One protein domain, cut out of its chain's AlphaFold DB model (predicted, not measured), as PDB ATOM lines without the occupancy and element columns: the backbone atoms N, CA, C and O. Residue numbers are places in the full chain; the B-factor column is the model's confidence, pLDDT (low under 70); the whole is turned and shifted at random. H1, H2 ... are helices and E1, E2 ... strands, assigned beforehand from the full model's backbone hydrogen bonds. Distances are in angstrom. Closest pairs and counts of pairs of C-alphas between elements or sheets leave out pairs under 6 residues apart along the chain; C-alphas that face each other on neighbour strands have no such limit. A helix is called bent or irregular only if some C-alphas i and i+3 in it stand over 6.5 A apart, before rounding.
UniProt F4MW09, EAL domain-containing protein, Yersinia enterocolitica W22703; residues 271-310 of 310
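Overview. This is residues 271 to 310 of the 310 residues of the protein "EAL domain-containing protein" of Yersinia enterocolitica W22703 (UniProt F4MW09). This is a long, narrow hairpin of two strands, E1 and E2, with one short helix, H1, set crosswise at the end away from the hairpin's turn. The hairpin's turn makes one end of a rod; H1 lies at the other end, and the last residues, 304 to 310, run back from E2 toward that same end. The printed part has 40 residues, with one named helix and two named strands in the order H1, E1, E2; the sheet has the order E1 - E2 and is antiparallel, and the class is mixed, helices and strands. The whole is extended, with a radius of gyration of the C-alphas of 14.9 A, and the C-alphas span 44 by 18 by 12 A.

Along the chain. Begin with the sheet: find C-alpha 285 at (40.550, 16.792, 51.882), where E1, residues 285 to 290, begins; it runs 16.2 A to C-alpha 290 at (54.182, 12.951, 59.689). E2, residues 297 to 303, runs 16.7 A from its first to its last C-alpha and ends at C-alpha 303, at (43.528, 15.036, 48.112). Then go back to the first printed residue, C-alpha 271 at (31.254, 14.244, 30.872), where H1, residues 271 to 279, begins; its length is 12.3 A.

Arrangement. Look first at E1 and E2, a hairpin: they are antiparallel neighbours, with 151 degrees between their N-to-C directions. Among the C-alphas that face each other are those of Glu 285 and Leu 303, 5.1 A apart, and those of Phe 290 and Ile 297, 4.6 A apart. On the backbone, N 285 and O 303 are within hydrogen-bond range at 2.9 A, and so are N 301 and O 287 at 2.8 A. Near the turn, look at O 289: both N 298, at 2.9 A, and N 299, at 3.4 A, are within hydrogen-bond range of it. From the sheet, go outward to H1, which is apart from E2. In H1 every O i to N i+4 pair is within hydrogen-bond range, and the helix is not bent.

Size, cuts and confidence. The two C-alphas farthest apart are those of Ala 271 and Asp 294, at 45.1 A, and the outline is a rod. The C-alphas of Ala 271 and Tyr 310, the first and last printed residues, are 19.3 A apart, and Tyr 310 is the chain's last residue. The printed part has no cut. The link from H1 to E1, residues 280 to 284, is tight, and the link from E1 to E2, residues 291 to 296, is short. The mean pLDDT of the printed part is 75.8; look for values under 70 at residues 271 to 273, which belong to H1, and at residues 306 to 310.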
ATOM      1  N   ALA A 271      32.511  13.516  30.701       65.44
ATOM      2  CA  ALA A 271      31.254  14.244  30.872       65.44
ATOM      3  C   ALA A 271      30.782  14.255  32.337       65.44
ATOM      4  O   ALA A 271      30.257  15.270  32.801       65.44
ATOM      5  N   GLU A 272      31.002  13.157  33.066       66.50
ATOM      6  CA  GLU A 272      30.690  13.045  34.496       66.50
ATOM      7  C   GLU A 272      31.600  13.967  35.331       66.50
ATOM      8  O   GLU A 272      31.108  14.748  36.142       66.50
ATOM      9  N   ILE A 273      32.913  13.969  35.059       68.81
ATOM     10  CA  ILE A 273      33.900  14.854  35.702       68.81
ATOM     11  C   ILE A 273      33.563  16.323  35.427       68.81
ATOM     12  O   ILE A 273      33.469  17.118  36.358       68.81
ATOM     13  N   LEU A 274      33.307  16.703  34.171       73.00
ATOM     14  CA  LEU A 274      32.987  18.092  33.811       73.00
ATOM     15  C   LEU A 274      31.664  18.571  34.430       73.00
ATOM     16  O   LEU A 274      31.468  19.763  34.691       73.00
ATOM     17  N   ARG A 275      30.723  17.645  34.628       73.75
ATOM     18  CA  ARG A 275      29.457  17.899  35.316       73.75
ATOM     19  C   ARG A 275      29.668  18.060  36.822       73.75
ATOM     20  O   ARG A 275      29.093  18.992  37.380       73.75
ATOM     21  N   GLY A 276      30.530  17.247  37.433       71.50
ATOM     22  CA  GLY A 276      30.948  17.387  38.829       71.50
ATOM     23  C   GLY A 276      31.694  18.699  39.097       71.50
ATOM     24  O   GLY A 276      31.396  19.382  40.075       71.50
ATOM     25  N   ILE A 277      32.574  19.132  38.179       76.75
ATOM     26  CA  ILE A 277      33.284  20.424  38.270       76.75
ATOM     27  C   ILE A 277      32.272  21.574  38.265       76.75
ATOM     28  O   ILE A 277      32.312  22.438  39.135       76.75
ATOM     29  N   ARG A 278      31.311  21.568  37.325       77.88
ATOM     30  CA  ARG A 278      30.274  22.614  37.239       77.88
ATOM     31  C   ARG A 278      29.354  22.682  38.456       77.88
ATOM     32  O   ARG A 278      28.797  23.742  38.720       77.88
ATOM     33  N   ARG A 279      29.151  21.565  39.153       80.12
ATOM     34  CA  ARG A 279      28.287  21.477  40.338       80.12
ATOM     35  C   ARG A 279      29.028  21.706  41.654       80.12
ATOM     36  O   ARG A 279      28.376  21.742  42.690       80.12
ATOM     37  N   GLY A 280      30.352  21.873  41.616       78.00
ATOM     38  CA  GLY A 280      31.166  22.009  42.823       78.00
ATOM     39  C   GLY A 280      31.219  20.725  43.659       78.00
ATOM     40  O   GLY A 280      31.371  20.797  44.870       78.00
ATOM     41  N   GLU A 281      31.083  19.553  43.031       78.25
ATOM     42  CA  GLU A 281      31.099  18.241  43.710       78.25
ATOM     43  C   GLU A 281      32.530  17.771  44.061       78.25
ATOM     44  O   GLU A 281      32.719  16.716  44.670       78.25
ATOM     45  N   PHE A 282      33.543  18.563  43.693       77.62
ATOM     46  CA  PHE A 282      34.936  18.370  44.082       77.62
ATOM     47  C   PHE A 282      35.251  19.212  45.314       77.62
ATOM     48  O   PHE A 282      35.145  20.439  45.283       77.62
ATOM     49  N   PHE A 283      35.680  18.551  46.382       78.75
ATOM     50  CA  PHE A 283      36.163  19.197  47.594       78.75
ATOM     51  C   PHE A 283      37.579  18.712  47.904       78.75
ATOM     52  O   PHE A 283      38.014  17.678  47.401       78.75
ATOM     53  N   VAL A 284      38.320  19.499  48.683       82.19
ATOM     54  CA  VAL A 284      39.711  19.196  49.036       82.19
ATOM     55  C   VAL A 284      39.741  18.624  50.448       82.19
ATOM     56  O   VAL A 284      39.354  19.305  51.397       82.19
ATOM     57  N   GLU A 285      40.211  17.387  50.590       83.44
ATOM     58  CA  GLU A 285      40.550  16.792  51.882       83.44
ATOM     59  C   GLU A 285      42.047  16.964  52.140       83.44
ATOM     60  O   GLU A 285      42.868  16.725  51.257       83.44
ATOM     61  N   TYR A 286      42.421  17.373  53.352       86.25
ATOM     62  CA  TYR A 286      43.825  17.534  53.729       86.25
ATOM     63  C   TYR A 286      44.254  16.400  54.653       86.25
ATOM     64  O   TYR A 286      43.719  16.257  55.754       86.25
ATOM     65  N   GLN A 287      45.247  15.623  54.227       87.88
ATOM     66  CA  GLN A 287      45.832  14.553  55.024       87.88
ATOM     67  C   GLN A 287      47.203  14.991  55.570       87.88
ATOM     68  O   GLN A 287      48.091  15.349  54.795       87.88
ATOM     69  N   PRO A 288      47.418  14.996  56.898       84.50
ATOM     70  CA  PRO A 288      48.704  15.380  57.471       84.50
ATOM     71  C   PRO A 288      49.766  14.299  57.238       84.50
ATOM     72  O   PRO A 288      49.537  13.116  57.496       84.50
ATOM     73  N   VAL A 289      50.954  14.725  56.805       84.31
ATOM     74  CA  VAL A 289      52.124  13.864  56.609       84.31
ATOM     75  C   VAL A 289      53.076  14.046  57.785       84.31
ATOM     76  O   VAL A 289      53.592  15.139  58.039       84.31
ATOM     77  N   PHE A 290      53.322  12.958  58.509       85.50
ATOM     78  CA  PHE A 290      54.182  12.951  59.689       85.50
ATOM     79  C   PHE A 290      55.597  12.494  59.340       85.50
ATOM     80  O   PHE A 290      55.790  11.511  58.623       85.50
ATOM     81  N   ARG A 291      56.604  13.184  59.878       80.94
ATOM     82  CA  ARG A 291      58.010  12.787  59.748       80.94
ATOM     83  C   ARG A 291      58.302  11.592  60.663       80.94
ATOM     84  O   ARG A 291      57.949  11.592  61.839       80.94
ATOM     85  N   SER A 292      58.949  10.554  60.124       79.44
ATOM     86  CA  SER A 292      59.097   9.253  60.806       79.44
ATOM     87  C   SER A 292      59.925   9.310  62.099       79.44
ATOM     88  O   SER A 292      59.660   8.533  63.015       79.44
ATOM     89  N   ASN A 293      60.879  10.241  62.196       77.88
ATOM     90  CA  ASN A 293      61.856  10.280  63.289       77.88
ATOM     91  C   ASN A 293      61.350  10.997  64.552       77.88
ATOM     92  O   ASN A 293      61.692  10.589  65.656       77.88
ATOM     93  N   ASP A 294      60.551  12.054  64.409       80.75
ATOM     94  CA  ASP A 294      60.096  12.922  65.509       80.75
ATOM     95  C   ASP A 294      58.563  12.995  65.624       80.75
ATOM     96  O   ASP A 294      58.045  13.632  66.540       80.75
ATOM     97  N   ARG A 295      57.829  12.330  64.713       73.69
ATOM     98  CA  ARG A 295      56.357  12.354  64.607       73.69
ATOM     99  C   ARG A 295      55.778  13.771  64.538       73.69
ATOM    100  O   ARG A 295      54.606  13.971  64.853       73.69
ATOM    101  N   SER A 296      56.574  14.748  64.103       81.25
ATOM    102  CA  SER A 296      56.096  16.105  63.865       81.25
ATOM    103  C   SER A 296      55.367  16.174  62.520       81.25
ATOM    104  O   SER A 296      55.664  15.421  61.582       81.25
ATOM    105  N   ILE A 297      54.362  17.050  62.424       82.75
ATOM    106  CA  ILE A 297      53.668  17.314  61.158       82.75
ATOM    107  C   ILE A 297      54.667  18.019  60.242       82.75
ATOM    108  O   ILE A 297      55.091  19.137  60.528       82.75
ATOM    109  N   SER A 298      55.050  17.365  59.148       82.00
ATOM    110  CA  SER A 298      56.033  17.900  58.200       82.00
ATOM    111  C   SER A 298      55.385  18.510  56.958       82.00
ATOM    112  O   SER A 298      56.076  19.183  56.197       82.00
ATOM    113  N   GLY A 299      54.091  18.275  56.744       85.69
ATOM    114  CA  GLY A 299      53.325  18.826  55.632       85.69
ATOM    115  C   GLY A 299      51.873  18.353  55.638       85.69
ATOM    116  O   GLY A 299      51.483  17.510  56.447       85.69
ATOM    117  N   LEU A 300      51.081  18.906  54.725       86.25
ATOM    118  CA  LEU A 300      49.710  18.491  54.436       86.25
ATOM    119  C   LEU A 300      49.649  18.108  52.959       86.25
ATOM    120  O   LEU A 300      50.063  18.890  52.105       86.25
ATOM    121  N   GLU A 301      49.140  16.919  52.667       88.00
ATOM    122  CA  GLU A 301      48.833  16.493  51.307       88.00
ATOM    123  C   GLU A 301      47.368  16.813  51.011       88.00
ATOM    124  O   GLU A 301      46.477  16.487  51.798       88.00
ATOM    125  N   ALA A 302      47.124  17.506  49.900       85.38
ATOM    126  CA  ALA A 302      45.782  17.832  49.443       85.38
ATOM    127  C   ALA A 302      45.285  16.727  48.505       85.38
ATOM    128  O   ALA A 302      45.860  16.502  47.440       85.38
ATOM    129  N   LEU A 303      44.202  16.061  48.891       83.69
ATOM    130  CA  LEU A 303      43.528  15.036  48.112       83.69
ATOM    131  C   LEU A 303      42.224  15.603  47.553       83.69
ATOM    132  O   LEU A 303      41.506  16.334  48.234       83.69
ATOM    133  N   ILE A 304      41.910  15.251  46.308       79.88
ATOM    134  CA  ILE A 304      40.672  15.670  45.642       79.88
ATOM    135  C   ILE A 304      39.810  14.426  45.391       79.88
ATOM    136  O   ILE A 304      39.889  13.825  44.316       79.88
ATOM    137  N   PRO A 305      39.011  13.988  46.377       74.00
ATOM    138  CA  PRO A 305      38.011  12.959  46.149       74.00
ATOM    139  C   PRO A 305      36.824  13.517  45.347       74.00
ATOM    140  O   PRO A 305      36.391  14.656  45.524       74.00
ATOM    141  N   LEU A 306      36.264  12.687  44.465       63.88
ATOM    142  CA  LEU A 306      34.964  12.949  43.848       63.88
ATOM    143  C   LEU A 306      33.870  12.516  44.834       63.88
ATOM    144  O   LEU A 306      33.826  11.342  45.213       63.88
ATOM    145  N   ALA A 307      32.976  13.427  45.228       58.31
ATOM    146  CA  ALA A 307      31.820  13.070  46.045       58.31
ATOM    147  C   ALA A 307      30.892  12.132  45.252       58.31
ATOM    148  O   ALA A 307      30.181  12.565  44.347       58.31
ATOM    149  N   ALA A 308      30.869  10.839  45.576       51.66
ATOM    150  CA  ALA A 308      29.809   9.964  45.094       51.66
ATOM    151  C   ALA A 308      28.546  10.265  45.912       51.66
ATOM    152  O   ALA A 308      28.409   9.784  47.035       51.66
ATOM    153  N   SER A 309      27.653  11.095  45.371       41.47
ATOM    154  CA  SER A 309      26.340  11.377  45.956       41.47
ATOM    155  C   SER A 309      25.619  10.061  46.290       41.47
ATOM    156  O   SER A 309      25.447   9.218  45.405       41.47
ATOM    157  N   TYR A 310      25.266   9.871  47.568       34.06
ATOM    158  CA  TYR A 310      24.458   8.747  48.059       34.06
ATOM    159  C   TYR A 310      23.025   8.797  47.523       34.06
ATOM    160  O   TYR A 310      22.480   9.917  47.398       34.06
TER     161      TYR A 310